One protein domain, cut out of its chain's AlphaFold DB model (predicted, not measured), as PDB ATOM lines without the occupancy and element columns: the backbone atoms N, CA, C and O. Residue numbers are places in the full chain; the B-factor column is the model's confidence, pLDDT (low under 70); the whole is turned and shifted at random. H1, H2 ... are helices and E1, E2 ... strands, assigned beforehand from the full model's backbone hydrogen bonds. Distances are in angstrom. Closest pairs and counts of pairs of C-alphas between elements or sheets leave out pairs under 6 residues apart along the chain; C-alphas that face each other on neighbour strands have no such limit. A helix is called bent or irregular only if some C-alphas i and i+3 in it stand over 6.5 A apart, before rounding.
ATOM      1  N   ILE A   8     162.828 116.302 143.122       89.19
ATOM      2  CA  ILE A   8     162.381 117.656 142.804       89.19
ATOM      3  C   ILE A   8     161.228 117.994 143.747       89.19
ATOM      4  O   ILE A   8     160.226 117.276 143.788       89.19
ATOM      5  N   ASP A   9     161.378 119.102 144.469       92.88
ATOM      6  CA  ASP A   9     160.308 119.734 145.233       92.88
ATOM      7  C   ASP A   9     159.952 121.062 144.568       92.88
ATOM      8  O   ASP A   9     160.811 121.918 144.328       92.88
ATOM      9  N   PHE A  10     158.670 121.248 144.274       95.62
ATOM     10  CA  PHE A  10     158.184 122.515 143.753       95.62
ATOM     11  C   PHE A  10     156.760 122.800 144.208       95.62
ATOM     12  O   PHE A  10     156.010 121.913 144.616       95.62
ATOM     13  N   ALA A  11     156.383 124.070 144.149       97.56
ATOM     14  CA  ALA A  11     155.022 124.501 144.384       97.56
ATOM     15  C   ALA A  11     154.554 125.491 143.318       97.56
ATOM     16  O   ALA A  11     155.360 126.186 142.706       97.56
ATOM     17  N   VAL A  12     153.242 125.568 143.118       97.62
ATOM     18  CA  VAL A  12     152.598 126.470 142.161       97.62
ATOM     19  C   VAL A  12     151.594 127.354 142.892       97.62
ATOM     20  O   VAL A  12     150.854 126.882 143.759       97.62
ATOM     21  N   SER A  13     151.564 128.643 142.545       97.75
ATOM     22  CA  SER A  13     150.608 129.612 143.089       97.75
ATOM     23  C   SER A  13     150.130 130.604 142.028       97.75
ATOM     24  O   SER A  13     150.861 130.927 141.094       97.75
ATOM     25  N   ALA A  14     148.917 131.132 142.206       96.38
ATOM     26  CA  ALA A  14     148.384 132.246 141.412       96.38
ATOM     27  C   ALA A  14     149.057 133.590 141.727       96.38
ATOM     28  O   ALA A  14     148.882 134.565 140.997       96.38
ATOM     29  N   ARG A  15     149.778 133.672 142.853       96.69
ATOM     30  CA  ARG A  15     150.388 134.918 143.313       96.69
ATOM     31  C   ARG A  15     151.484 135.393 142.352       96.69
ATOM     32  O   ARG A  15     152.249 134.571 141.841       96.69
ATOM     33  N   PRO A  16     151.629 136.714 142.149       96.75
ATOM     34  CA  PRO A  16     152.741 137.269 141.387       96.75
ATOM     35  C   PRO A  16     154.108 136.955 142.024       96.75
ATOM     36  O   PRO A  16     154.223 136.916 143.255       96.75
ATOM     37  N   PRO A  17     155.183 136.831 141.224       97.00
ATOM     38  CA  PRO A  17     156.502 136.420 141.713       97.00
ATOM     39  C   PRO A  17     157.108 137.373 142.759       97.00
ATOM     40  O   PRO A  17     157.789 136.916 143.675       97.00
ATOM     41  N   ALA A  18     156.839 138.684 142.676       97.06
ATOM     42  CA  ALA A  18     157.306 139.652 143.674       97.06
ATOM     43  C   ALA A  18     156.684 139.407 145.057       97.06
ATOM     44  O   ALA A  18     157.389 139.398 146.065       97.06
ATOM     45  N   GLU A  19     155.373 139.166 145.100       97.25
ATOM     46  CA  GLU A  19     154.642 138.930 146.348       97.25
ATOM     47  C   GLU A  19     155.074 137.615 147.001       97.25
ATOM     48  O   GLU A  19     155.253 137.556 148.220       97.25
ATOM     49  N   ILE A  20     155.325 136.583 146.185       98.00
ATOM     50  CA  ILE A  20     155.893 135.312 146.644       98.00
ATOM     51  C   ILE A  20     157.286 135.533 147.242       98.00
ATOM     52  O   ILE A  20     157.556 135.058 148.345       98.00
ATOM     53  N   ALA A  21     158.170 136.273 146.562       97.19
ATOM     54  CA  ALA A  21     159.519 136.544 147.061       97.19
ATOM     55  C   ALA A  21     159.493 137.242 148.432       97.19
ATOM     56  O   ALA A  21     160.214 136.845 149.354       97.19
ATOM     57  N   GLU A  22     158.620 138.235 148.605       95.62
ATOM     58  CA  GLU A  22     158.419 138.902 149.892       95.62
ATOM     59  C   GLU A  22     157.866 137.955 150.966       95.62
ATOM     60  O   GLU A  22     158.346 137.972 152.104       95.62
ATOM     61  N   ALA A  23     156.883 137.115 150.623       96.44
ATOM     62  CA  ALA A  23     156.304 136.134 151.538       96.44
ATOM     63  C   ALA A  23     157.355 135.128 152.024       96.44
ATOM     64  O   ALA A  23     157.483 134.905 153.228       96.44
ATOM     65  N   ILE A  24     158.200 134.611 151.126       96.12
ATOM     66  CA  ILE A  24     159.332 133.742 151.482       96.12
ATOM     67  C   ILE A  24     160.289 134.463 152.440       96.12
ATOM     68  O   ILE A  24     160.731 133.880 153.436       96.12
ATOM     69  N   GLY A  25     160.579 135.743 152.188       94.25
ATOM     70  CA  GLY A  25     161.370 136.576 153.093       94.25
ATOM     71  C   GLY A  25     160.784 136.644 154.507       94.25
ATOM     72  O   GLY A  25     161.522 136.500 155.488       94.25
ATOM     73  N   ARG A  26     159.458 136.801 154.627       93.81
ATOM     74  CA  ARG A  26     158.745 136.810 155.918       93.81
ATOM     75  C   ARG A  26     158.793 135.452 156.615       93.81
ATOM     76  O   ARG A  26     159.110 135.415 157.807       93.81
ATOM     77  N   VAL A  27     158.581 134.352 155.885       92.94
ATOM     78  CA  VAL A  27     158.697 132.981 156.419       92.94
ATOM     79  C   VAL A  27     160.079 132.756 157.034       92.94
ATOM     80  O   VAL A  27     160.179 132.329 158.188       92.94
ATOM     81  N   ARG A  28     161.156 133.106 156.318       90.75
ATOM     82  CA  ARG A  28     162.531 132.931 156.823       90.75
ATOM     83  C   ARG A  28     162.837 133.820 158.017       90.75
ATOM     84  O   ARG A  28     163.403 133.339 158.998       90.75
ATOM     85  N   ALA A  29     162.422 135.085 157.976       89.00
ATOM     86  CA  ALA A  29     162.603 135.995 159.103       89.00
ATOM     87  C   ALA A  29     161.892 135.471 160.364       89.00
ATOM     88  O   ALA A  29     162.449 135.523 161.461       89.00
ATOM     89  N   SER A  30     160.674 134.941 160.219       87.06
ATOM     90  CA  SER A  30     159.913 134.340 161.318       87.06
ATOM     91  C   SER A  30     160.579 133.068 161.855       87.06
ATOM     92  O   SER A  30     160.722 132.932 163.073       87.06
ATOM     93  N   ALA A  31     161.061 132.179 160.981       85.75
ATOM     94  CA  ALA A  31     161.776 130.965 161.379       85.75
ATOM     95  C   ALA A  31     163.075 131.279 162.141       85.75
ATOM     96  O   ALA A  31     163.349 130.699 163.193       85.75
ATOM     97  N   ALA A  32     163.854 132.243 161.659       84.69
ATOM     98  CA  ALA A  32     165.101 132.634 162.299       84.69
ATOM     99  C   ALA A  32     164.875 133.344 163.650       84.69
ATOM    100  O   ALA A  32     165.582 133.067 164.620       84.69
ATOM    101  N   ARG A  33     163.821 134.167 163.778       83.69
ATOM    102  CA  ARG A  33     163.388 134.707 165.085       83.69
ATOM    103  C   ARG A  33     163.019 133.604 166.075       83.69
ATOM    104  O   ARG A  33     163.380 133.699 167.246       83.69
ATOM    105  N   ALA A  34     162.302 132.574 165.624       83.50
ATOM    106  CA  ALA A  34     161.919 131.450 166.476       83.50
ATOM    107  C   ALA A  34     163.151 130.687 166.996       83.50
ATOM    108  O   ALA A  34     163.201 130.351 168.179       83.50
ATOM    109  N   ARG A  35     164.178 130.499 166.154       82.31
ATOM    110  CA  ARG A  35     165.457 129.888 166.557       82.31
ATOM    111  C   ARG A  35     166.187 130.703 167.618       82.31
ATOM    112  O   ARG A  35     166.465 130.175 168.692       82.31
ATOM    113  N   LEU A  36     166.381 132.003 167.386       82.44
ATOM    114  CA  LEU A  36     167.030 132.899 168.355       82.44
ATOM    115  C   LEU A  36     166.298 132.935 169.707       82.44
ATOM    116  O   LEU A  36     166.925 133.008 170.768       82.44
ATOM    117  N   ALA A  37     164.963 132.859 169.685       81.25
ATOM    118  CA  ALA A  37     164.155 132.780 170.897       81.25
ATOM    119  C   ALA A  37     164.335 131.448 171.647       81.25
ATOM    120  O   ALA A  37     164.284 131.447 172.876       81.25
ATOM    121  N   SER A  38     164.556 130.340 170.931       79.50
ATOM    122  CA  SER A  38     164.790 129.013 171.518       79.50
ATOM    123  C   SER A  38     166.209 128.824 172.072       79.50
ATOM    124  O   SER A  38     166.391 128.109 173.053       79.50
ATOM    125  N   GLU A  39     167.198 129.506 171.490       77.38
ATOM    126  CA  GLU A  39     168.608 129.444 171.898       77.38
ATOM    127  C   GLU A  39     168.953 130.425 173.026       77.38
ATOM    128  O   GLU A  39     169.963 130.267 173.710       77.38
ATOM    129  N   ARG A  60     162.548 144.196 165.621       47.00
ATOM    130  CA  ARG A  60     162.158 144.408 164.218       47.00
ATOM    131  C   ARG A  60     163.372 144.716 163.335       47.00
ATOM    132  O   ARG A  60     163.474 144.145 162.260       47.00
ATOM    133  N   ALA A  61     164.308 145.532 163.826       49.12
ATOM    134  CA  ALA A  61     165.575 145.805 163.144       49.12
ATOM    135  C   ALA A  61     166.504 144.575 163.107       49.12
ATOM    136  O   ALA A  61     167.123 144.301 162.087       49.12
ATOM    137  N   GLU A  62     166.557 143.789 164.187       46.91
ATOM    138  CA  GLU A  62     167.272 142.507 164.209       46.91
ATOM    139  C   GLU A  62     166.588 141.491 163.288       46.91
ATOM    140  O   GLU A  62     167.265 140.798 162.550       46.91
ATOM    141  N   ALA A  63     165.256 141.453 163.227       46.03
ATOM    142  CA  ALA A  63     164.536 140.600 162.286       46.03
ATOM    143  C   ALA A  63     164.781 140.935 160.804       46.03
ATOM    144  O   ALA A  63     164.859 140.017 159.989       46.03
ATOM    145  N   GLU A  64     164.872 142.221 160.454       48.62
ATOM    146  CA  GLU A  64     165.275 142.672 159.113       48.62
ATOM    147  C   GLU A  64     166.745 142.353 158.822       48.62
ATOM    148  O   GLU A  64     167.076 142.013 157.692       48.62
ATOM    149  N   ALA A  65     167.614 142.378 159.836       49.62
ATOM    150  CA  ALA A  65     169.006 141.947 159.710       49.62
ATOM    151  C   ALA A  65     169.180 140.415 159.635       49.62
ATOM    152  O   ALA A  65     170.254 139.941 159.280       49.62
ATOM    153  N   VAL A  66     168.152 139.638 159.990       53.50
ATOM    154  CA  VAL A  66     168.232 138.177 160.164       53.50
ATOM    155  C   VAL A  66     167.755 137.398 158.929       53.50
ATOM    156  O   VAL A  66     168.182 136.264 158.727       53.50
ATOM    157  N   SER A  67     166.928 137.983 158.058       63.31
ATOM    158  CA  SER A  67     166.667 137.381 156.745       63.31
ATOM    159  C   SER A  67     167.727 137.848 155.754       63.31
ATOM    160  O   SER A  67     167.562 138.860 155.080       63.31
ATOM    161  N   ASN A  68     168.820 137.093 155.647       81.19
ATOM    162  CA  ASN A  68     169.851 137.318 154.627       81.19
ATOM    163  C   ASN A  68     169.380 136.979 153.202       81.19
ATOM    164  O   ASN A  68     170.196 136.985 152.287       81.19
ATOM    165  N   LEU A  69     168.092 136.669 152.998       91.62
ATOM    166  CA  LEU A  69     167.565 136.301 151.691       91.62
ATOM    167  C   LEU A  69     167.599 137.500 150.741       91.62
ATOM    168  O   LEU A  69     167.003 138.544 151.011       91.62
ATOM    169  N   ARG A  70     168.283 137.327 149.614       94.50
ATOM    170  CA  ARG A  70     168.474 138.351 148.588       94.50
ATOM    171  C   ARG A  70     168.085 137.813 147.225       94.50
ATOM    172  O   ARG A  70     168.125 136.609 146.993       94.50
ATOM    173  N   ILE A  71     167.729 138.731 146.335       96.25
ATOM    174  CA  ILE A  71     167.532 138.453 144.915       96.25
ATOM    175  C   ILE A  71     168.913 138.366 144.277       96.25
ATOM    176  O   ILE A  71     169.616 139.374 144.168       96.25
ATOM    177  N   GLN A  72     169.306 137.168 143.883       95.38
ATOM    178  CA  GLN A  72     170.574 136.900 143.232       95.38
ATOM    179  C   GLN A  72     170.512 137.247 141.739       95.38
ATOM    180  O   GLN A  72     169.435 137.228 141.136       95.38
ATOM    181  N   PRO A  73     171.660 137.581 141.121       91.81
ATOM    182  CA  PRO A  73     171.757 137.668 139.670       91.81
ATOM    183  C   PRO A  73     171.281 136.369 139.006       91.81
ATOM    184  O   PRO A  73     171.564 135.283 139.506       91.81
ATOM    185  N   ARG A  74     170.590 136.468 137.868       88.56
ATOM    186  CA  ARG A  74     170.127 135.294 137.112       88.56
ATOM    187  C   ARG A  74     171.307 134.391 136.729       88.56
ATOM    188  O   ARG A  74     172.317 134.887 136.233       88.56
ATOM    189  N   GLY A  75     171.147 133.082 136.919       87.31
ATOM    190  CA  GLY A  75     172.182 132.080 136.640       87.31
ATOM    191  C   GLY A  75     173.165 131.865 137.793       87.31
ATOM    192  O   GLY A  75     174.183 131.207 137.603       87.31
ATOM    193  N   THR A  76     172.879 132.415 138.977       89.12
ATOM    194  CA  THR A  76     173.641 132.120 140.198       89.12
ATOM    195  C   THR A  76     173.339 130.707 140.689       89.12
ATOM    196  O   THR A  76     174.229 130.015 141.177       89.12
ATOM    197  N   LEU A  77     172.087 130.265 140.562       86.56
ATOM    198  CA  LEU A  77     171.687 128.903 140.897       86.56
ATOM    199  C   LEU A  77     171.884 127.967 139.700       86.56
ATOM    200  O   LEU A  77     171.695 128.363 138.549       86.56
ATOM    201  N   SER A  78     172.191 126.694 139.976       82.75
ATOM    202  CA  SER A  78     172.241 125.642 138.950       82.75
ATOM    203  C   SER A  78     170.948 125.618 138.126       82.75
ATOM    204  O   SER A  78     169.887 125.839 138.718       82.75
ATOM    205  N   PRO A  79     170.997 125.342 136.806       81.94
ATOM    206  CA  PRO A  79     169.808 125.284 135.954       81.94
ATOM    207  C   PRO A  79     168.661 124.480 136.579       81.94
ATOM    208  O   PRO A  79     168.901 123.531 137.323       81.94
ATOM    209  N   GLY A  80     167.423 124.910 136.325       74.81
ATOM    210  CA  GLY A  80     166.225 124.230 136.828       74.81
ATOM    211  C   GLY A  80     166.094 122.803 136.277       74.81
ATOM    212  O   GLY A  80     166.622 122.542 135.196       74.81
ATOM    213  N   PRO A  81     165.416 121.889 136.995       79.50
ATOM    214  CA  PRO A  81     164.834 122.082 138.321       79.50
ATOM    215  C   PRO A  81     165.904 122.221 139.410       79.50
ATOM    216  O   PRO A  81     166.995 121.660 139.295       79.50
ATOM    217  N   LEU A  82     165.595 122.894 140.523       75.94
ATOM    218  CA  LEU A  82     166.411 122.759 141.735       75.94
ATOM    219  C   LEU A  82     166.289 121.336 142.295       75.94
ATOM    220  O   LEU A  82     165.427 121.030 143.111       75.94
ATOM    221  N   THR A  83     167.192 120.463 141.862       78.75
ATOM    222  CA  THR A  83     167.226 119.064 142.279       78.75
ATOM    223  C   THR A  83     168.002 118.879 143.580       78.75
ATOM    224  O   THR A  83     168.901 119.658 143.943       78.75
ATOM    225  N   ARG A  84     167.661 117.804 144.291       70.94
ATOM    226  CA  ARG A  84     168.486 117.235 145.358       70.94
ATOM    227  C   ARG A  84     169.345 116.110 144.784       70.94
ATOM    228  O   ARG A  84     168.821 115.198 144.150       70.94
ATOM    229  N   VAL A  85     170.653 116.155 145.038       63.06
ATOM    230  CA  VAL A  85     171.581 115.055 144.738       63.06
ATOM    231  C   VAL A  85     171.667 114.173 145.981       63.06
ATOM    232  O   VAL A  85     172.149 114.612 147.024       63.06
ATOM    233  N   LEU A  86     171.175 112.936 145.904       57.53
ATOM    234  CA  LEU A  86     171.323 111.965 146.989       57.53
ATOM    235  C   LEU A  86     172.612 111.168 146.808       57.53
ATOM    236  O   LEU A  86     172.596 109.998 146.454       57.53
ATOM    237  N   VAL A  87     173.745 111.807 147.090       47.59
ATOM    238  CA  VAL A  87     174.993 111.088 147.370       47.59
ATOM    239  C   VAL A  87     175.521 111.596 148.702       47.59
ATOM    240  O   VAL A  87     176.369 112.476 148.759       47.59
ATOM    241  N   THR A  88     174.984 111.060 149.802       40.75
ATOM    242  CA  THR A  88     175.593 111.142 151.148       40.75
ATOM    243  C   THR A  88     175.992 112.535 151.663       40.75
ATOM    244  O   THR A  88     176.810 112.632 152.578       40.75
ATOM    245  N   GLU A  89     175.423 113.628 151.149       42.94
ATOM    246  CA  GLU A  89     175.659 114.932 151.757       42.94
ATOM    247  C   GLU A  89     174.897 115.019 153.081       42.94
ATOM    248  O   GLU A  89     173.676 115.158 153.141       42.94
ATOM    249  N   LEU A  90     175.684 114.969 154.156       37.81
ATOM    250  CA  LEU A  90     175.429 115.383 155.540       37.81
ATOM    251  C   LEU A  90     174.945 116.849 155.677       37.81
ATOM    252  O   LEU A  90     175.188 117.497 156.694       37.81
ATOM    253  N   GLY A  91     174.269 117.397 154.672       40.22
ATOM    254  CA  GLY A  91     173.572 118.669 154.733       40.22
ATOM    255  C   GLY A  91     172.092 118.402 154.928       40.22
ATOM    256  O   GLY A  91     171.357 118.241 153.958       40.22
ATOM    257  N   TYR A  92     171.643 118.354 156.184       42.03
ATOM    258  CA  TYR A  92     170.226 118.512 156.510       42.03
ATOM    259  C   TYR A  92     169.650 119.651 155.667       42.03
ATOM    260  O   TYR A  92     170.313 120.681 155.547       42.03
ATOM    261  N   ALA A  93     168.444 119.490 155.112       49.84
ATOM    262  CA  ALA A  93     167.711 120.599 154.511       49.84
ATOM    263  C   ALA A  93     167.647 121.734 155.541       49.84
ATOM    264  O   ALA A  93     166.884 121.697 156.509       49.84
ATOM    265  N   THR A  94     168.541 122.707 155.405       56.03
ATOM    266  CA  THR A  94     168.531 123.874 156.262       56.03
ATOM    267  C   THR A  94     167.387 124.735 155.755       56.03
ATOM    268  O   THR A  94     167.123 124.819 154.555       56.03
ATOM    269  N   SER A  95     166.701 125.435 156.655       58.31
ATOM    270  CA  SER A  95     165.661 126.415 156.287       58.31
ATOM    271  C   SER A  95     166.171 127.578 155.413       58.31
ATOM    272  O   SER A  95     165.476 128.578 155.248       58.31
ATOM    273  N   GLU A  96     167.418 127.504 154.958       72.19
ATOM    274  CA  GLU A  96     168.133 128.500 154.182       72.19
ATOM    275  C   GLU A  96     168.378 128.049 152.736       72.19
ATOM    276  O   GLU A  96     169.006 128.802 151.997       72.19
ATOM    277  N   SER A  97     167.835 126.898 152.300       83.06
ATOM    278  CA  SER A  97     167.930 126.422 150.907       83.06
ATOM    279  C   SER A  97     167.672 127.544 149.897       83.06
ATOM    280  O   SER A  97     166.764 128.342 150.123       83.06
ATOM    281  N   PRO A  98     168.383 127.619 148.764       91.31
ATOM    282  CA  PRO A  98     167.993 128.520 147.686       91.31
ATOM    283  C   PRO A  98     166.576 128.208 147.175       91.31
ATOM    284  O   PRO A  98     166.080 127.088 147.337       91.31
ATOM    285  N   VAL A  99     165.928 129.216 146.590       94.56
ATOM    286  CA  VAL A  99     164.607 129.126 145.948       94.56
ATOM    287  C   VAL A  99     164.701 129.783 144.579       94.56
ATOM    288  O   VAL A  99     165.284 130.861 144.460       94.56
ATOM    289  N   ARG A 100     164.090 129.182 143.560       95.56
ATOM    290  CA  ARG A 100     163.844 129.834 142.271       95.56
ATOM    291  C   ARG A 100     162.349 130.080 142.101       95.56
ATOM    292  O   ARG A 100     161.549 129.191 142.367       95.56
ATOM    293  N   ILE A 101     161.982 131.288 141.680       96.69
ATOM    294  CA  ILE A 101     160.612 131.636 141.303       96.69
ATOM    295  C   ILE A 101     160.588 131.924 139.808       96.69
ATOM    296  O   ILE A 101     161.317 132.804 139.347       96.69
ATOM    297  N   THR A 102     159.728 131.222 139.082       95.19
ATOM    298  CA  THR A 102     159.603 131.339 137.627       95.19
ATOM    299  C   THR A 102     158.167 131.698 137.265       95.19
ATOM    300  O   THR A 102     157.233 131.058 137.744       95.19
ATOM    301  N   ALA A 103     157.976 132.742 136.456       95.06
ATOM    302  CA  ALA A 103     156.651 133.194 136.030       95.06
ATOM    303  C   ALA A 103     156.712 134.020 134.728       95.06
ATOM    304  O   ALA A 103     157.698 134.726 134.506       95.06
ATOM    305  N   PRO A 104     155.633 134.069 133.928       94.38
ATOM    306  CA  PRO A 104     154.389 133.313 134.089       94.38
ATOM    307  C   PRO A 104     154.526 131.852 133.634       94.38
ATOM    308  O   PRO A 104     155.294 131.562 132.726       94.38
ATOM    309  N   LEU A 105     153.746 130.951 134.233       91.12
ATOM    310  CA  LEU A 105     153.582 129.567 133.797       91.12
ATOM    311  C   LEU A 105     152.169 129.277 133.311       91.12
ATOM    312  O   LEU A 105     151.183 129.631 133.968       91.12
ATOM    313  N   GLY A 106     152.103 128.528 132.212       88.81
ATOM    314  CA  GLY A 106     150.860 128.000 131.672       88.81
ATOM    315  C   GLY A 106     149.868 129.079 131.238       88.81
ATOM    316  O   GLY A 106     150.115 130.284 131.321       88.81
ATOM    317  N   ALA A 107     148.686 128.643 130.803       86.94
ATOM    318  CA  ALA A 107     147.627 129.559 130.371       86.94
ATOM    319  C   ALA A 107     147.084 130.441 131.516       86.94
ATOM    320  O   ALA A 107     146.521 131.507 131.267       86.94
ATOM    321  N   GLY A 108     147.246 130.000 132.770       87.31
ATOM    322  CA  GLY A 108     146.784 130.707 133.966       87.31
ATOM    323  C   GLY A 108     147.715 131.814 134.465       87.31
ATOM    324  O   GLY A 108     147.339 132.528 135.392       87.31
ATOM    325  N   GLY A 109     148.913 131.967 133.886       92.81
ATOM    326  CA  GLY A 109     149.885 132.968 134.331       92.81
ATOM    327  C   GLY A 109     150.404 132.722 135.752       92.81
ATOM    328  O   GLY A 109     150.594 133.672 136.511       92.81
ATOM    329  N   LEU A 110     150.588 131.454 136.117       96.19
ATOM    330  CA  LEU A 110     150.959 131.014 137.462       96.19
ATOM    331  C   LEU A 110     152.438 131.293 137.765       96.19
ATOM    332  O   LEU A 110     153.236 131.558 136.867       96.19
ATOM    333  N   SER A 111     152.815 131.198 139.036       97.19
ATOM    334  CA  SER A 111     154.210 131.235 139.475       97.19
ATOM    335  C   SER A 111     154.645 129.863 139.983       97.19
ATOM    336  O   SER A 111     154.002 129.300 140.874       97.19
ATOM    337  N   LEU A 112     155.758 129.354 139.451       96.75
ATOM    338  CA  LEU A 112     156.483 128.191 139.964       96.75
ATOM    339  C   LEU A 112     157.427 128.607 141.078       96.75
ATOM    340  O   LEU A 112     158.085 129.641 140.978       96.75
ATOM    341  N   ILE A 113     157.540 127.772 142.100       97.12
ATOM    342  CA  ILE A 113     158.443 127.948 143.230       97.12
ATOM    343  C   ILE A 113     159.229 126.651 143.386       97.12
ATOM    344  O   ILE A 113     158.704 125.670 143.900       97.12
ATOM    345  N   GLU A 114     160.483 126.645 142.957       95.00
ATOM    346  CA  GLU A 114     161.405 125.522 143.135       95.00
ATOM    347  C   GLU A 114     162.211 125.727 144.417       95.00
ATOM    348  O   GLU A 114     162.692 126.832 144.693       95.00
ATOM    349  N   PHE A 115     162.385 124.671 145.207       92.50
ATOM    350  CA  PHE A 115     163.136 124.713 146.461       92.50
ATOM    351  C   PHE A 115     163.642 123.316 146.828       92.50
ATOM    352  O   PHE A 115     163.313 122.334 146.175       92.50
ATOM    353  N   ARG A 116     164.457 123.218 147.880       87.56
ATOM    354  CA  ARG A 116     164.842 121.928 148.464       87.56
ATOM    355  C   ARG A 116     164.190 121.808 149.826       87.56
ATOM    356  O   ARG A 116     164.493 122.608 150.715       87.56
ATOM    357  N   ASP A 117     163.299 120.838 149.983       82.44
ATOM    358  CA  ASP A 117     162.697 120.535 151.275       82.44
ATOM    359  C   ASP A 117     163.366 119.328 151.943       82.44
ATOM    360  O   ASP A 117     164.115 118.564 151.328       82.44
ATOM    361  N   GLY A 118     163.103 119.156 153.235       77.75
ATOM    362  CA  GLY A 118     163.491 117.951 153.960       77.75
ATOM    363  C   GLY A 118     162.631 116.734 153.599       77.75
ATOM    364  O   GLY A 118     161.562 116.847 152.994       77.75
ATOM    365  N   ASP A 119     163.049 115.554 154.063       72.88
ATOM    366  CA  ASP A 119     162.304 114.286 153.929       72.88
ATOM    367  C   ASP A 119     161.129 114.175 154.916       72.88
ATOM    368  O   ASP A 119     160.818 113.108 155.440       72.88
ATOM    369  N   ALA A 120     160.472 115.297 155.208       76.94
ATOM    370  CA  ALA A 120     159.298 115.311 156.059       76.94
ATOM    371  C   ALA A 120     158.056 114.837 155.291       76.94
ATOM    372  O   ALA A 120     157.917 115.027 154.086       76.94
ATOM    373  N   GLU A 121     157.103 114.286 156.040       82.88
ATOM    374  CA  GLU A 121     155.776 113.897 155.550       82.88
ATOM    375  C   GLU A 121     154.958 115.059 154.957       82.88
ATOM    376  O   GLU A 121     154.026 114.839 154.182       82.88
ATOM    377  N   SER A 122     155.281 116.289 155.356       90.62
ATOM    378  CA  SER A 122     154.655 117.522 154.892       90.62
ATOM    379  C   SER A 122     155.686 118.649 154.887       90.62
ATOM    380  O   SER A 122     156.552 118.695 155.761       90.62
ATOM    381  N   SER A 123     155.545 119.583 153.951       92.81
ATOM    382  CA  SER A 123     156.403 120.755 153.827       92.81
ATOM    383  C   SER A 123     156.071 121.824 154.872       92.81
ATOM    384  O   SER A 123     155.031 122.489 154.809       92.81
ATOM    385  N   ALA A 124     156.982 122.033 155.826       92.31
ATOM    386  CA  ALA A 124     156.901 123.163 156.753       92.31
ATOM    387  C   ALA A 124     157.095 124.504 156.023       92.31
ATOM    388  O   ALA A 124     156.520 125.516 156.431       92.31
ATOM    389  N   PHE A 125     157.871 124.501 154.933       93.50
ATOM    390  CA  PHE A 125     158.066 125.661 154.073       93.50
ATOM    391  C   PHE A 125     156.756 126.083 153.397       93.50
ATOM    392  O   PHE A 125     156.346 127.229 153.568       93.50
ATOM    393  N   CYS A 126     156.051 125.170 152.721       96.62
ATOM    394  CA  CYS A 126     154.765 125.475 152.085       96.62
ATOM    395  C   CYS A 126     153.679 125.844 153.100       96.62
ATOM    396  O   CYS A 126     152.894 126.759 152.847       96.62
ATOM    397  N   ALA A 127     153.658 125.202 154.275       96.25
ATOM    398  CA  ALA A 127     152.762 125.610 155.353       96.25
ATOM    399  C   ALA A 127     153.038 127.066 155.766       96.25
ATOM    400  O   ALA A 127     152.135 127.896 155.722       96.25
ATOM    401  N   GLY A 128     154.289 127.420 156.075       95.69
ATOM    402  CA  GLY A 128     154.656 128.800 156.405       95.69
ATOM    403  C   GLY A 128     154.339 129.790 155.282       95.69
ATOM    404  O   GLY A 128     153.799 130.861 155.542       95.69
ATOM    405  N   LEU A 129     154.620 129.418 154.033       97.06
ATOM    406  CA  LEU A 129     154.386 130.266 152.868       97.06
ATOM    407  C   LEU A 129     152.891 130.529 152.637       97.06
ATOM    408  O   LEU A 129     152.506 131.677 152.441       97.06
ATOM    409  N   SER A 130     152.041 129.504 152.743       98.06
ATOM    410  CA  SER A 130     150.583 129.671 152.635       98.06
ATOM    411  C   SER A 130     149.990 130.528 153.762       98.06
ATOM    412  O   SER A 130     149.008 131.227 153.546       98.06
ATOM    413  N   ALA A 131     150.590 130.538 154.961       97.38
ATOM    414  CA  ALA A 131     150.166 131.436 156.039       97.38
ATOM    415  C   ALA A 131     150.481 132.915 155.745       97.38
ATOM    416  O   ALA A 131     149.773 133.802 156.219       97.38
ATOM    417  N   GLU A 132     151.532 133.188 154.966       97.19
ATOM    418  CA  GLU A 132     151.941 134.542 154.563       97.19
ATOM    419  C   GLU A 132     151.214 135.049 153.302       97.19
ATOM    420  O   GLU A 132     151.419 136.202 152.908       97.19
ATOM    421  N   MET A 133     150.375 134.206 152.687       96.00
ATOM    422  CA  MET A 133     149.571 134.485 151.489       96.00
ATOM    423  C   MET A 133     148.111 134.039 151.714       96.00
ATOM    424  O   MET A 133     147.651 133.079 151.095       96.00
ATOM    425  N   PRO A 134     147.386 134.681 152.650       92.19
ATOM    426  CA  PRO A 134     146.062 134.224 153.049       92.19
ATOM    427  C   PRO A 134     145.052 134.305 151.901       92.19
ATOM    428  O   PRO A 134     145.034 135.272 151.137       92.19
ATOM    429  N   GLY A 135     144.170 133.310 151.837       91.38
ATOM    430  CA  GLY A 135     143.148 133.162 150.803       91.38
ATOM    431  C   GLY A 135     143.616 132.442 149.539       91.38
ATOM    432  O   GLY A 135     142.762 131.964 148.792       91.38
ATOM    433  N   ASP A 136     144.925 132.296 149.327       94.75
ATOM    434  CA  ASP A 136     145.470 131.596 148.166       94.75
ATOM    435  C   ASP A 136     145.792 130.137 148.471       94.75
ATOM    436  O   ASP A 136     146.185 129.761 149.579       94.75
ATOM    437  N   GLU A 137     145.656 129.315 147.438       97.31
ATOM    438  CA  GLU A 137     146.097 127.931 147.460       97.31
ATOM    439  C   GLU A 137     147.535 127.837 146.949       97.31
ATOM    440  O   GLU A 137     147.943 128.513 145.997       97.31
ATOM    441  N   LEU A 138     148.306 126.975 147.605       98.19
ATOM    442  CA  LEU A 138     149.651 126.603 147.206       98.19
ATOM    443  C   LEU A 138     149.668 125.098 146.927       98.19
ATOM    444  O   LEU A 138     149.497 124.289 147.845       98.19
ATOM    445  N   PHE A 139     149.867 124.737 145.660       98.25
ATOM    446  CA  PHE A 139     149.897 123.349 145.196       98.25
ATOM    447  C   PHE A 139     151.327 122.853 145.230       98.25
ATOM    448  O   PHE A 139     152.152 123.320 144.453       98.25
ATOM    449  N   TYR A 140     151.629 121.945 146.144       98.12
ATOM    450  CA  TYR A 140     152.958 121.378 146.307       98.12
ATOM    451  C   TYR A 140     153.047 120.013 145.639       98.12
ATOM    452  O   TYR A 140     152.148 119.182 145.794       98.12
ATOM    453  N   PHE A 141     154.174 119.779 144.978       97.00
ATOM    454  CA  PHE A 141     154.506 118.545 144.294       97.00
ATOM    455  C   PHE A 141     155.890 118.068 144.727       97.00
ATOM    456  O   PHE A 141     156.826 118.857 144.860       97.00
ATOM    457  N   ARG A 142     156.007 116.752 144.907       95.12
ATOM    458  CA  ARG A 142     157.287 116.053 145.036       95.12
ATOM    459  C   ARG A 142     157.361 114.958 143.996       95.12
ATOM    460  O   ARG A 142     156.417 114.173 143.894       95.12
ATOM    461  N   TYR A 143     158.480 114.891 143.292       92.25
ATOM    462  CA  TYR A 143     158.746 113.862 142.296       92.25
ATOM    463  C   TYR A 143     160.143 113.271 142.514       92.25
ATOM    464  O   TYR A 143     161.138 114.001 142.556       92.25
ATOM    465  N   SER A 144     160.215 111.950 142.680       90.00
ATOM    466  CA  SER A 144     161.474 111.205 142.753       90.00
ATOM    467  C   SER A 144     161.926 110.749 141.372       90.00
ATOM    468  O   SER A 144     161.167 110.068 140.686       90.00
ATOM    469  N   GLY A 145     163.163 111.081 141.010       84.75
ATOM    470  CA  GLY A 145     163.814 110.624 139.782       84.75
ATOM    471  C   GLY A 145     164.638 109.352 139.989       84.75
ATOM    472  O   GLY A 145     164.691 108.789 141.085       84.75
ATOM    473  N   SER A 146     165.324 108.921 138.929       80.44
ATOM    474  CA  SER A 146     166.033 107.631 138.869       80.44
ATOM    475  C   SER A 146     167.169 107.458 139.889       80.44
ATOM    476  O   SER A 146     167.503 106.332 140.249       80.44
ATOM    477  N   ARG A 147     167.756 108.553 140.399       78.88
ATOM    478  CA  ARG A 147     168.835 108.502 141.407       78.88
ATOM    479  C   ARG A 147     168.336 108.396 142.844       78.88
ATOM    480  O   ARG A 147     169.146 108.349 143.772       78.88
ATOM    481  N   HIS A 148     167.029 108.449 143.071       80.25
ATOM    482  CA  HIS A 148     166.493 108.310 144.415       80.25
ATOM    483  C   HIS A 148     166.600 106.844 144.860       80.25
ATOM    484  O   HIS A 148     166.158 105.966 144.126       80.25
ATOM    485  N   PRO A 149     167.118 106.540 146.066       78.12
ATOM    486  CA  PRO A 149     167.216 105.164 146.563       78.12
ATOM    487  C   PRO A 149     165.848 104.530 146.883       78.12
ATOM    488  O   PRO A 149     165.806 103.416 147.379       78.12
ATOM    489  N   GLY A 150     164.749 105.239 146.618       87.38
ATOM    490  CA  GLY A 150     163.364 104.805 146.780       87.38
ATOM    491  C   GLY A 150     162.458 105.527 145.776       87.38
ATOM    492  O   GLY A 150     162.949 106.172 144.855       87.38
ATOM    493  N   ALA A 151     161.152 105.548 145.998       90.88
ATOM    494  CA  ALA A 151     160.199 106.349 145.234       90.88
ATOM    495  C   ALA A 151     159.383 107.249 146.162       90.88
ATOM    496  O   ALA A 151     158.979 106.828 147.244       90.88
ATOM    497  N   HIS A 152     159.130 108.491 145.757       93.50
ATOM    498  CA  HIS A 152     158.309 109.431 146.514       93.50
ATOM    499  C   HIS A 152     157.572 110.382 145.570       93.50
ATOM    500  O   HIS A 152     158.167 111.289 144.989       93.50
ATOM    501  N   PHE A 153     156.257 110.208 145.492       95.19
ATOM    502  CA  PHE A 153     155.353 111.080 144.752       95.19
ATOM    503  C   PHE A 153     154.356 111.707 145.719       95.19
ATOM    504  O   PHE A 153     153.681 110.997 146.467       95.19
ATOM    505  N   ALA A 154     154.259 113.033 145.722       97.00
ATOM    506  CA  ALA A 154     153.323 113.745 146.586       97.00
ATOM    507  C   ALA A 154     152.595 114.862 145.845       97.00
ATOM    508  O   ALA A 154     153.180 115.558 145.017       97.00
ATOM    509  N   PHE A 155     151.331 115.056 146.205       97.94
ATOM    510  CA  PHE A 155     150.542 116.239 145.905       97.94
ATOM    511  C   PHE A 155     149.892 116.727 147.196       97.94
ATOM    512  O   PHE A 155     149.138 115.995 147.848       97.94
ATOM    513  N   HIS A 156     150.182 117.967 147.569       98.31
ATOM    514  CA  HIS A 156     149.601 118.615 148.735       98.31
ATOM    515  C   HIS A 156     148.935 119.932 148.329       98.31
ATOM    516  O   HIS A 156     149.447 120.649 147.473       98.31
ATOM    517  N   VAL A 157     147.847 120.294 149.009       98.50
ATOM    518  CA  VAL A 157     147.280 121.647 148.937       98.50
ATOM    519  C   VAL A 157     147.432 122.307 150.295       98.50
ATOM    520  O   VAL A 157     146.976 121.774 151.312       98.50
ATOM    521  N   TYR A 158     148.088 123.463 150.303       98.44
ATOM    522  CA  TYR A 158     148.207 124.316 151.475       98.44
ATOM    523  C   TYR A 158     147.363 125.575 151.304       98.44
ATOM    524  O   TYR A 158     147.403 126.208 150.252       98.44
ATOM    525  N   GLN A 159     146.639 125.955 152.352       97.94
ATOM    526  CA  GLN A 159     145.855 127.185 152.409       97.94
ATOM    527  C   GLN A 159     145.883 127.734 153.836       97.94
ATOM    528  O   GLN A 159     145.689 126.984 154.796       97.94
ATOM    529  N   ASP A 160     146.142 129.034 153.988       96.81
ATOM    530  CA  ASP A 160     146.138 129.736 155.282       96.81
ATOM    531  C   ASP A 160     146.987 129.050 156.376       96.81
ATOM    532  O   ASP A 160     146.607 128.975 157.549       96.81
ATOM    533  N   GLY A 161     148.136 128.488 155.999       96.38
ATOM    534  CA  GLY A 161     149.028 127.796 156.929       96.38
ATOM    535  C   GLY A 161     148.681 126.338 157.204       96.38
ATOM    536  O   GLY A 161     149.301 125.717 158.070       96.38
ATOM    537  N   ARG A 162     147.680 125.783 156.519       96.75
ATOM    538  CA  ARG A 162     147.141 124.447 156.787       96.75
ATOM    539  C   ARG A 162     147.247 123.559 155.562       96.75
ATOM    540  O   ARG A 162     146.939 123.983 154.458       96.75
ATOM    541  N   LEU A 163     147.616 122.304 155.791       97.56
ATOM    542  CA  LEU A 163     147.524 121.239 154.798       97.56
ATOM    543  C   LEU A 163     146.061 120.782 154.697       97.56
ATOM    544  O   LEU A 163     145.553 120.148 155.623       97.56
ATOM    545  N   THR A 164     145.371 121.138 153.614       97.50
ATOM    546  CA  THR A 164     143.939 120.839 153.408       97.50
ATOM    547  C   THR A 164     143.715 119.553 152.616       97.50
ATOM    548  O   THR A 164     142.694 118.884 152.796       97.50
ATOM    549  N   ARG A 165     144.692 119.174 151.789       97.50
ATOM    550  CA  ARG A 165     144.676 117.971 150.957       97.50
ATOM    551  C   ARG A 165     146.058 117.334 150.916       97.50
ATOM    552  O   ARG A 165     147.048 118.041 150.752       97.50
ATOM    553  N   ARG A 166     146.119 116.006 151.044       97.44
ATOM    554  CA  ARG A 166     147.354 115.219 151.019       97.44
ATOM    555  C   ARG A 166     147.156 113.908 150.263       97.44
ATOM    556  O   ARG A 166     146.401 113.060 150.727       97.44
ATOM    557  N   ALA A 167     147.879 113.730 149.163       97.19
ATOM    558  CA  ALA A 167     147.962 112.478 148.418       97.19
ATOM    559  C   ALA A 167     149.432 112.104 148.198       97.19
ATOM    560  O   ALA A 167     150.172 112.864 147.577       97.19
ATOM    561  N   VAL A 168     149.860 110.962 148.734       96.88
ATOM    562  CA  VAL A 168     151.264 110.525 148.728       96.88
ATOM    563  C   VAL A 168     151.352 109.040 148.414       96.88
ATOM    564  O   VAL A 168     150.576 108.258 148.963       96.88
ATOM    565  N   SER A 169     152.345 108.665 147.614       96.25
ATOM    566  CA  SER A 169     152.844 107.297 147.483       96.25
ATOM    567  C   SER A 169     154.353 107.309 147.668       96.25
ATOM    568  O   SER A 169     155.067 108.079 147.025       96.25
ATOM    569  N   PHE A 170     154.833 106.469 148.575       94.81
ATOM    570  CA  PHE A 170     156.237 106.366 148.932       94.81
ATOM    571  C   PHE A 170     156.649 104.901 149.057       94.81
ATOM    572  O   PHE A 170     155.916 104.101 149.638       94.81
ATOM    573  N   SER A 171     157.838 104.573 148.568       93.62
ATOM    574  CA  SER A 171     158.498 103.294 148.805       93.62
ATOM    575  C   SER A 171     159.981 103.515 149.080       93.62
ATOM    576  O   SER A 171     160.632 104.313 148.407       93.62
ATOM    577  N   ALA A 172     160.530 102.798 150.057       91.44
ATOM    578  CA  ALA A 172     161.969 102.798 150.306       91.44
ATOM    579  C   ALA A 172     162.741 101.908 149.318       91.44
ATOM    580  O   ALA A 172     163.949 102.069 149.215       91.44
ATOM    581  N   ASP A 173     162.053 101.020 148.588       89.38
ATOM    582  CA  ASP A 173     162.672 100.014 147.711       89.38
ATOM    583  C   ASP A 173     162.624 100.402 146.221       89.38
ATOM    584  O   ASP A 173     163.055  99.641 145.355       89.38
ATOM    585  N   GLY A 174     162.101 101.589 145.902       88.31
ATOM    586  CA  GLY A 174     162.071 102.134 144.543       88.31
ATOM    587  C   GLY A 174     160.690 102.095 143.899       88.31
ATOM    588  O   GLY A 174     159.664 102.076 144.572       88.31
ATOM    589  N   THR A 175     160.659 102.146 142.568       87.69
ATOM    590  CA  THR A 175     159.423 102.195 141.770       87.69
ATOM    591  C   THR A 175     158.919 100.818 141.331       87.69
ATOM    592  O   THR A 175     157.933 100.736 140.597       87.69
ATOM    593  N   ALA A 176     159.581  99.736 141.754       85.94
ATOM    594  CA  ALA A 176     159.250  98.385 141.319       85.94
ATOM    595  C   ALA A 176     157.809  97.989 141.721       85.94
ATOM    596  O   ALA A 176     157.351  98.356 142.811       85.94
ATOM    597  N   PRO A 177     157.075  97.233 140.881       81.88
ATOM    598  CA  PRO A 177     155.717  96.783 141.198       81.88
ATOM    599  C   PRO A 177     155.609  95.978 142.501       81.88
ATOM    600  O   PRO A 177     154.586  96.031 143.181       81.88
ATOM    601  N   GLU A 178     156.655  95.229 142.839       86.19
ATOM    602  CA  GLU A 178     156.770  94.395 144.034       86.19
ATOM    603  C   GLU A 178     157.261  95.141 145.282       86.19
ATOM    604  O   GLU A 178     157.249  94.560 146.368       86.19
ATOM    605  N   ALA A 179     157.696  96.397 145.138       91.69
ATOM    606  CA  ALA A 179     158.203  97.199 146.244       91.69
ATOM    607  C   ALA A 179     157.130  97.405 147.324       91.69
ATOM    608  O   ALA A 179     155.929  97.457 147.037       91.69
ATOM    609  N   GLU A 180     157.539  97.555 148.585       95.06
ATOM    610  CA  GLU A 180     156.584  97.878 149.642       95.06
ATOM    611  C   GLU A 180     156.205  99.362 149.554       95.06
ATOM    612  O   GLU A 180     157.044 100.254 149.715       95.06
ATOM    613  N   TRP A 181     154.928  99.637 149.282       95.88
ATOM    614  CA  TRP A 181     154.405 100.996 149.145       95.88
ATOM    615  C   TRP A 181     153.596 101.417 150.363       95.88
ATOM    616  O   TRP A 181     152.612 100.780 150.739       95.88
ATOM    617  N   THR A 182     153.946 102.575 150.910       95.75
ATOM    618  CA  THR A 182     153.101 103.336 151.827       95.75
ATOM    619  C   THR A 182     152.355 104.398 151.039       95.75
ATOM    620  O   THR A 182     152.952 105.137 150.257       95.75
ATOM    621  N   GLY A 183     151.046 104.508 151.251       94.69
ATOM    622  CA  GLY A 183     150.242 105.505 150.562       94.69
ATOM    623  C   GLY A 183     149.269 106.200 151.500       94.69
ATOM    624  O   GLY A 183     148.646 105.562 152.350       94.69
ATOM    625  N   ILE A 184     149.159 107.515 151.349       95.81
ATOM    626  CA  ILE A 184     148.368 108.388 152.214       95.81
ATOM    627  C   ILE A 184     147.418 109.181 151.337       95.81
ATOM    628  O   ILE A 184     147.863 109.951 150.492       95.81
ATOM    629  N   ASP A 185     146.118 109.020 151.569       95.69
ATOM    630  CA  ASP A 185     145.062 109.753 150.877       95.69
ATOM    631  C   ASP A 185     144.158 110.424 151.921       95.69
ATOM    632  O   ASP A 185     143.297 109.789 152.528       95.69
ATOM    633  N   ALA A 186     144.427 111.696 152.218       95.62
ATOM    634  CA  ALA A 186     143.787 112.436 153.303       95.62
ATOM    635  C   ALA A 186     143.309 113.829 152.863       95.62
ATOM    636  O   ALA A 186     143.876 114.461 151.967       95.62
ATOM    637  N   GLY A 187     142.271 114.328 153.536       95.94
ATOM    638  CA  GLY A 187     141.591 115.573 153.167       95.94
ATOM    639  C   GLY A 187     140.561 115.380 152.052       95.94
ATOM    640  O   GLY A 187     140.423 114.296 151.491       95.94
ATOM    641  N   MET A 188     139.805 116.435 151.760       95.88
ATOM    642  CA  MET A 188     138.823 116.418 150.672       95.88
ATOM    643  C   MET A 188     139.543 116.587 149.334       95.88
ATOM    644  O   MET A 188     140.315 117.540 149.228       95.88
ATOM    645  N   PRO A 189     139.288 115.734 148.321       95.81
ATOM    646  CA  PRO A 189     139.838 115.928 146.988       95.81
ATOM    647  C   PRO A 189     139.600 117.333 146.449       95.81
ATOM    648  O   PRO A 189     138.488 117.864 146.525       95.81
ATOM    649  N   HIS A 190     140.651 117.921 145.896       96.81
ATOM    650  CA  HIS A 190     140.586 119.220 145.257       96.81
ATOM    651  C   HIS A 190     139.926 119.093 143.869       96.81
ATOM    652  O   HIS A 190     140.147 118.088 143.192       96.81
ATOM    653  N   PRO A 191     139.157 120.087 143.381       95.94
ATOM    654  CA  PRO A 191     138.545 120.030 142.048       95.94
ATOM    655  C   PRO A 191     139.523 119.764 140.893       95.94
ATOM    656  O   PRO A 191     139.127 119.159 139.903       95.94
ATOM    657  N   LEU A 192     140.790 120.165 141.034       94.12
ATOM    658  CA  LEU A 192     141.849 119.874 140.052       94.12
ATOM    659  C   LEU A 192     142.192 118.383 139.949       94.12
ATOM    660  O   LEU A 192     142.755 117.951 138.956       94.12
ATOM    661  N   GLU A 193     141.856 117.586 140.964       95.06
ATOM    662  CA  GLU A 193     142.124 116.152 140.966       95.06
ATOM    663  C   GLU A 193     141.014 115.349 140.281       95.06
ATOM    664  O   GLU A 193     141.212 114.155 140.094       95.06
ATOM    665  N   THR A 194     139.867 115.961 139.938       92.00
ATOM    666  CA  THR A 194     138.616 115.260 139.568       92.00
ATOM    667  C   THR A 194     138.833 114.166 138.525       92.00
ATOM    668  O   THR A 194     138.383 113.041 138.730       92.00
ATOM    669  N   ASP A 195     139.575 114.473 137.460       89.94
ATOM    670  CA  ASP A 195     139.813 113.547 136.344       89.94
ATOM    671  C   ASP A 195     140.951 112.543 136.609       89.94
ATOM    672  O   ASP A 195     141.179 111.621 135.834       89.94
ATOM    673  N   SER A 196     141.646 112.698 137.737       92.44
ATOM    674  CA  SER A 196     142.826 111.925 138.140       92.44
ATOM    675  C   SER A 196     142.606 111.110 139.424       92.44
ATOM    676  O   SER A 196     143.539 110.519 139.974       92.44
ATOM    677  N   LEU A 197     141.377 111.119 139.951       92.81
ATOM    678  CA  LEU A 197     141.041 110.445 141.195       92.81
ATOM    679  C   LEU A 197     141.162 108.922 141.033       92.81
ATOM    680  O   LEU A 197     140.529 108.348 140.143       92.81
ATOM    681  N   PRO A 198     141.918 108.239 141.911       90.00
ATOM    682  CA  PRO A 198     142.016 106.793 141.867       90.00
ATOM    683  C   PRO A 198     140.672 106.153 142.253       90.00
ATOM    684  O   PRO A 198     139.951 106.681 143.109       90.00
ATOM    685  N   PRO A 199     140.315 104.994 141.672       90.31
ATOM    686  CA  PRO A 199     139.110 104.277 142.064       90.31
ATOM    687  C   PRO A 199     139.187 103.791 143.526       90.31
ATOM    688  O   PRO A 199     140.278 103.572 144.065       90.31
ATOM    689  N   PRO A 200     138.042 103.563 144.194       89.38
ATOM    690  CA  PRO A 200     138.029 102.994 145.538       89.38
ATOM    691  C   PRO A 200     138.772 101.652 145.605       89.38
ATOM    692  O   PRO A 200     138.581 100.788 144.752       89.38
ATOM    693  N   GLY A 201     139.591 101.463 146.643       90.75
ATOM    694  CA  GLY A 201     140.390 100.245 146.827       90.75
ATOM    695  C   GLY A 201     141.694 100.203 146.024       90.75
ATOM    696  O   GLY A 201     142.334  99.155 145.983       90.75
ATOM    697  N   THR A 202     142.096 101.317 145.403       91.88
ATOM    698  CA  THR A 202     143.396 101.435 144.727       91.88
ATOM    699  C   THR A 202     144.548 101.101 145.687       91.88
ATOM    700  O   THR A 202     144.546 101.586 146.822       91.88
ATOM    701  N   PRO A 203     145.537 100.288 145.261       92.88
ATOM    702  CA  PRO A 203     146.730 100.003 146.057       92.88
ATOM    703  C   PRO A 203     147.502 101.269 146.437       92.88
ATOM    704  O   PRO A 203     147.438 102.279 145.741       92.88
ATOM    705  N   HIS A 204     148.316 101.200 147.492       93.62
ATOM    706  CA  HIS A 204     149.097 102.346 147.969       93.62
ATOM    707  C   HIS A 204     150.005 102.974 146.902       93.62
ATOM    708  O   HIS A 204     150.116 104.198 146.860       93.62
ATOM    709  N   ALA A 205     150.587 102.172 146.006       92.00
ATOM    710  CA  ALA A 205     151.380 102.648 144.868       92.00
ATOM    711  C   ALA A 205     150.575 103.516 143.882       92.00
ATOM    712  O   ALA A 205     151.129 104.368 143.203       92.00
ATOM    713  N   GLY A 206     149.259 103.295 143.804       93.00
ATOM    714  CA  GLY A 206     148.354 104.010 142.907       93.00
ATOM    715  C   GLY A 206     147.675 105.223 143.541       93.00
ATOM    716  O   GLY A 206     146.858 105.861 142.883       93.00
ATOM    717  N   ILE A 207     147.972 105.548 144.808       95.12
ATOM    718  CA  ILE A 207     147.424 106.752 145.442       95.12
ATOM    719  C   ILE A 207     147.992 107.996 144.760       95.12
ATOM    720  O   ILE A 207     147.221 108.850 144.357       95.12
ATOM    721  N   MET A 208     149.297 108.123 144.570       96.94
ATOM    722  CA  MET A 208     149.899 109.212 143.808       96.94
ATOM    723  C   MET A 208     150.933 108.648 142.846       96.94
ATOM    724  O   MET A 208     151.844 107.937 143.249       96.94
ATOM    725  N   THR A 209     150.798 108.983 141.569       94.75
ATOM    726  CA  THR A 209     151.683 108.510 140.502       94.75
ATOM    727  C   THR A 209     152.179 109.696 139.679       94.75
ATOM    728  O   THR A 209     151.511 110.735 139.665       94.75
ATOM    729  N   PRO A 210     153.294 109.548 138.941       93.75
ATOM    730  CA  PRO A 210     153.715 110.514 137.924       93.75
ATOM    731  C   PRO A 210     152.579 110.949 136.994       93.75
ATOM    732  O   PRO A 210     152.334 112.138 136.817       93.75
ATOM    733  N   VAL A 211     151.810 109.980 136.484       94.88
ATOM    734  CA  VAL A 211     150.672 110.232 135.585       94.88
ATOM    735  C   VAL A 211     149.606 111.087 136.270       94.88
ATOM    736  O   VAL A 211     149.114 112.047 135.687       94.88
ATOM    737  N   ARG A 212     149.277 110.794 137.534       96.31
ATOM    738  CA  ARG A 212     148.312 111.598 138.295       96.31
ATOM    739  C   ARG A 212     148.814 113.028 138.518       96.31
ATOM    740  O   ARG A 212     148.024 113.960 138.407       96.31
ATOM    741  N   GLN A 213     150.101 113.216 138.820       96.44
ATOM    742  CA  GLN A 213     150.688 114.555 138.957       96.44
ATOM    743  C   GLN A 213     150.626 115.331 137.642       96.44
ATOM    744  O   GLN A 213     150.214 116.489 137.660       96.44
ATOM    745  N   ALA A 214     150.956 114.686 136.519       95.56
ATOM    746  CA  ALA A 214     150.847 115.269 135.185       95.56
ATOM    747  C   ALA A 214     149.417 115.759 134.900       95.56
ATOM    748  O   ALA A 214     149.232 116.931 134.592       95.56
ATOM    749  N   THR A 215     148.392 114.932 135.143       96.88
ATOM    750  CA  THR A 215     146.984 115.339 134.963       96.88
ATOM    751  C   THR A 215     146.591 116.534 135.844       96.88
ATOM    752  O   THR A 215     145.853 117.416 135.407       96.88
ATOM    753  N   ILE A 216     147.084 116.607 137.086       97.19
ATOM    754  CA  ILE A 216     146.809 117.750 137.977       97.19
ATOM    755  C   ILE A 216     147.485 119.031 137.456       97.19
ATOM    756  O   ILE A 216     146.899 120.112 137.535       97.19
ATOM    757  N   LEU A 217     148.707 118.930 136.930       96.00
ATOM    758  CA  LEU A 217     149.431 120.053 136.327       96.00
ATOM    759  C   LEU A 217     148.749 120.537 135.041       96.00
ATOM    760  O   LEU A 217     148.543 121.740 134.876       96.00
ATOM    761  N   GLU A 218     148.291 119.617 134.195       95.44
ATOM    762  CA  GLU A 218     147.495 119.934 133.007       95.44
ATOM    763  C   GLU A 218     146.197 120.661 133.383       95.44
ATOM    764  O   GLU A 218     145.840 121.661 132.757       95.44
ATOM    765  N   ALA A 219     145.525 120.239 134.461       95.69
ATOM    766  CA  ALA A 219     144.338 120.920 134.984       95.69
ATOM    767  C   ALA A 219     144.635 122.339 135.517       95.69
ATOM    768  O   ALA A 219     143.747 123.196 135.531       95.69
ATOM    769  N   LEU A 220     145.879 122.617 135.928       94.81
ATOM    770  CA  LEU A 220     146.376 123.965 136.240       94.81
ATOM    771  C   LEU A 220     146.742 124.772 134.978       94.81
ATOM    772  O   LEU A 220     147.089 125.951 135.079       94.81
ATOM    773  N   GLY A 221     146.647 124.168 133.792       94.38
ATOM    774  CA  GLY A 221     147.041 124.759 132.518       94.38
ATOM    775  C   GLY A 221     148.553 124.777 132.298       94.38
ATOM    776  O   GLY A 221     149.026 125.606 131.519       94.38
ATOM    777  N   ILE A 222     149.297 123.922 133.007       93.56
ATOM    778  CA  ILE A 222     150.746 123.751 132.891       93.56
ATOM    779  C   ILE A 222     151.008 122.456 132.126       93.56
ATOM    780  O   ILE A 222     150.532 121.401 132.530       93.56
ATOM    781  N   ASP A 223     151.793 122.533 131.055       91.31
ATOM    782  CA  ASP A 223     152.305 121.345 130.373       91.31
ATOM    783  C   ASP A 223     153.457 120.743 131.206       91.31
ATOM    784  O   ASP A 223     154.481 121.421 131.379       91.31
ATOM    785  N   PRO A 224     153.315 119.518 131.753       89.50
ATOM    786  CA  PRO A 224     154.334 118.889 132.590       89.50
ATOM    787  C   PRO A 224     155.700 118.787 131.907       89.50
ATOM    788  O   PRO A 224     156.718 118.988 132.568       89.50
ATOM    789  N   GLU A 225     155.730 118.560 130.590       86.06
ATOM    790  CA  GLU A 225     156.974 118.430 129.821       86.06
ATOM    791  C   GLU A 225     157.756 119.749 129.782       86.06
ATOM    792  O   GLU A 225     158.982 119.763 129.681       86.06
ATOM    793  N   THR A 226     157.053 120.877 129.926       83.81
ATOM    794  CA  THR A 226     157.654 122.216 129.873       83.81
ATOM    795  C   THR A 226     158.190 122.709 131.211       83.81
ATOM    796  O   THR A 226     158.939 123.683 131.234       83.81
ATOM    797  N   LEU A 227     157.844 122.053 132.328       81.12
ATOM    798  CA  LEU A 227     158.155 122.545 133.678       81.12
ATOM    799  C   LEU A 227     159.651 122.690 133.957       81.12
ATOM    800  O   LEU A 227     160.030 123.415 134.874       81.12
ATOM    801  N   PHE A 228     160.489 121.988 133.199       75.12
ATOM    802  CA  PHE A 228     161.929 121.934 133.433       75.12
ATOM    803  C   PHE A 228     162.764 122.031 132.153       75.12
ATOM    804  O   PHE A 228     163.993 122.047 132.214       75.12
ATOM    805  N   THR A 229     162.122 122.136 130.991       72.06
ATOM    806  CA  THR A 229     162.808 122.469 129.741       72.06
ATOM    807  C   THR A 229     162.955 123.978 129.645       72.06
ATOM    808  O   THR A 229     162.008 124.693 129.953       72.06
ATOM    809  N   GLY A 230     164.133 124.451 129.226       65.62
ATOM    810  CA  GLY A 230     164.523 125.866 129.224       65.62
ATOM    811  C   GLY A 230     163.379 126.855 128.976       65.62
ATOM    812  O   GLY A 230     162.683 126.781 127.968       65.62
ATOM    813  N   TRP A 231     163.212 127.785 129.914       76.88
ATOM    814  CA  TRP A 231     162.177 128.809 129.859       76.88
ATOM    815  C   TRP A 231     162.404 129.780 128.703       76.88
ATOM    816  O   TRP A 231     163.547 130.144 128.410       76.88
ATOM    817  N   ASP A 232     161.312 130.227 128.088       78.56
ATOM    818  CA  ASP A 232     161.368 131.213 127.016       78.56
ATOM    819  C   ASP A 232     161.948 132.566 127.485       78.56
ATOM    820  O   ASP A 232     162.099 132.852 128.678       78.56
ATOM    821  N   GLU A 233     162.277 133.432 126.525       77.75
ATOM    822  CA  GLU A 233     162.804 134.776 126.809       77.75
ATOM    823  C   GLU A 233     161.782 135.682 127.518       77.75
ATOM    824  O   GLU A 233     162.155 136.693 128.115       77.75
ATOM    825  N   THR A 234     160.495 135.321 127.491       82.88
ATOM    826  CA  THR A 234     159.412 136.092 128.119       82.88
ATOM    827  C   THR A 234     159.250 135.781 129.606       82.88
ATOM    828  O   THR A 234     158.631 136.551 130.352       82.88
ATOM    829  N   THR A 235     159.852 134.681 130.051       90.00
ATOM    830  CA  THR A 235     159.782 134.198 131.417       90.00
ATOM    831  C   THR A 235     160.744 134.965 132.317       90.00
ATOM    832  O   THR A 235     161.941 135.116 132.054       90.00
ATOM    833  N   VAL A 236     160.209 135.430 133.441       93.44
ATOM    834  CA  VAL A 236     160.970 136.080 134.501       93.44
ATOM    835  C   VAL A 236     161.401 135.036 135.516       93.44
ATOM    836  O   VAL A 236     160.598 134.210 135.953       93.44
ATOM    837  N   VAL A 237     162.667 135.110 135.924       94.69
ATOM    838  CA  VAL A 237     163.259 134.195 136.901       94.69
ATOM    839  C   VAL A 237     163.858 135.006 138.045       94.69
ATOM    840  O   VAL A 237     164.777 135.802 137.842       94.69
TER     841      VAL A 237
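This is residues 8 to 39 and 60 to 237 of the 401 residues of an uncharacterized protein of Pseudoruegeria haliotis (UniProt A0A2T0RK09). One twisted sheet of seven strands makes the core and curls round the short helix H3, while the long helix H1 packs on the same face by E3 and E4 and runs on past the sheet. H5 covers part of the opposite face, with H4 beside it, and H2 and E2 lie at the far side of H1. The printed part has 210 residues, in the order E1 H1 H2 E2 E3 E4 H3 E5 E6 E7 E8 H4 H5, and its class is mixed, helices and strands. The sheet's order is E3 E4 E1 E5 E6 E7 E8, antiparallel throughout. The whole is compact, with a radius of gyration of the C-alphas of 17.3 A and spans of 54 by 41 by 33 A.

E1, residues 8 to 13, begins at C-alpha 8 (162.381, 117.656, 142.804). H1, residues 17 to 39, is 33.3 A long and ends at C-alpha 39 (168.608, 129.444, 171.898). H2 is residues 60 to 66, E2 70 to 72, E3 99 to 105, E4 110 to 115 and H3 124 to 131. E5, residues 137 to 144, spans 23.2 A, E6, 151 to 159, 26.3 A, and E7, 162 to 171, 25.3 A; E7 bends by 71 degrees at residue 165. E8 is residues 181 to 187. H4, residues 191 to 196, is irregular, with C-alphas 192 and 195 7.6 A apart. H5, residues 210 to 219, ends at C-alpha 219 (144.338, 120.920, 134.984).

E1 and E5 are antiparallel, with N 12 and O 139 2.8 A apart, within hydrogen-bond range. On the other side of E1 is E4, with N 11 and O 113 at 2.8 A, and E3 and E4 form a hairpin, with N 102 and O 112 at 3.0 A. E5 to E8 form a meander, each strand the antiparallel neighbour of the one before, with N 140 and O 156 at 2.9 A, N 155 and O 167 at 2.8 A, and N 168 and O 184 at 2.8 A. E4, H3 and E5 form a split strand-helix-strand unit, two strands running the same way with E1 between them, its crossover right-handed. H1 and H3 are on the same face and touch at a steep tilt of 61 degrees, opposite ways, closest at the C-alphas of Val 27 and Gly 128, 5.8 A. H5 is on the opposite face, at a height over the sheet of 9.9 A. H4 and H5, a helical hairpin, touch, closest at the C-alphas of Ser 196 and Arg 212, 5.5 A. H2 touches H1, closest at the C-alphas of Ala 29 and Ala 63, 5.9 A; E2 pairs with no named strand. Every O i to N i+4 pair is within range in H1, H2, H3 and H5; H4 has 0 of 2, and 2 of 3 O i to N i+3 pairs.

The farthest C-alphas, of Ala 61 and Glu 178, are 55.5 A apart. Residues 40 to 59 are not printed, and C-alphas 39 and 60 are 18.0 A apart across the cut. The links E2 to E3 and H4 to H5 are long. The mean pLDDT of the printed part is 87.3; residues 60 to 67, 85 to 95 and 230 are under 70.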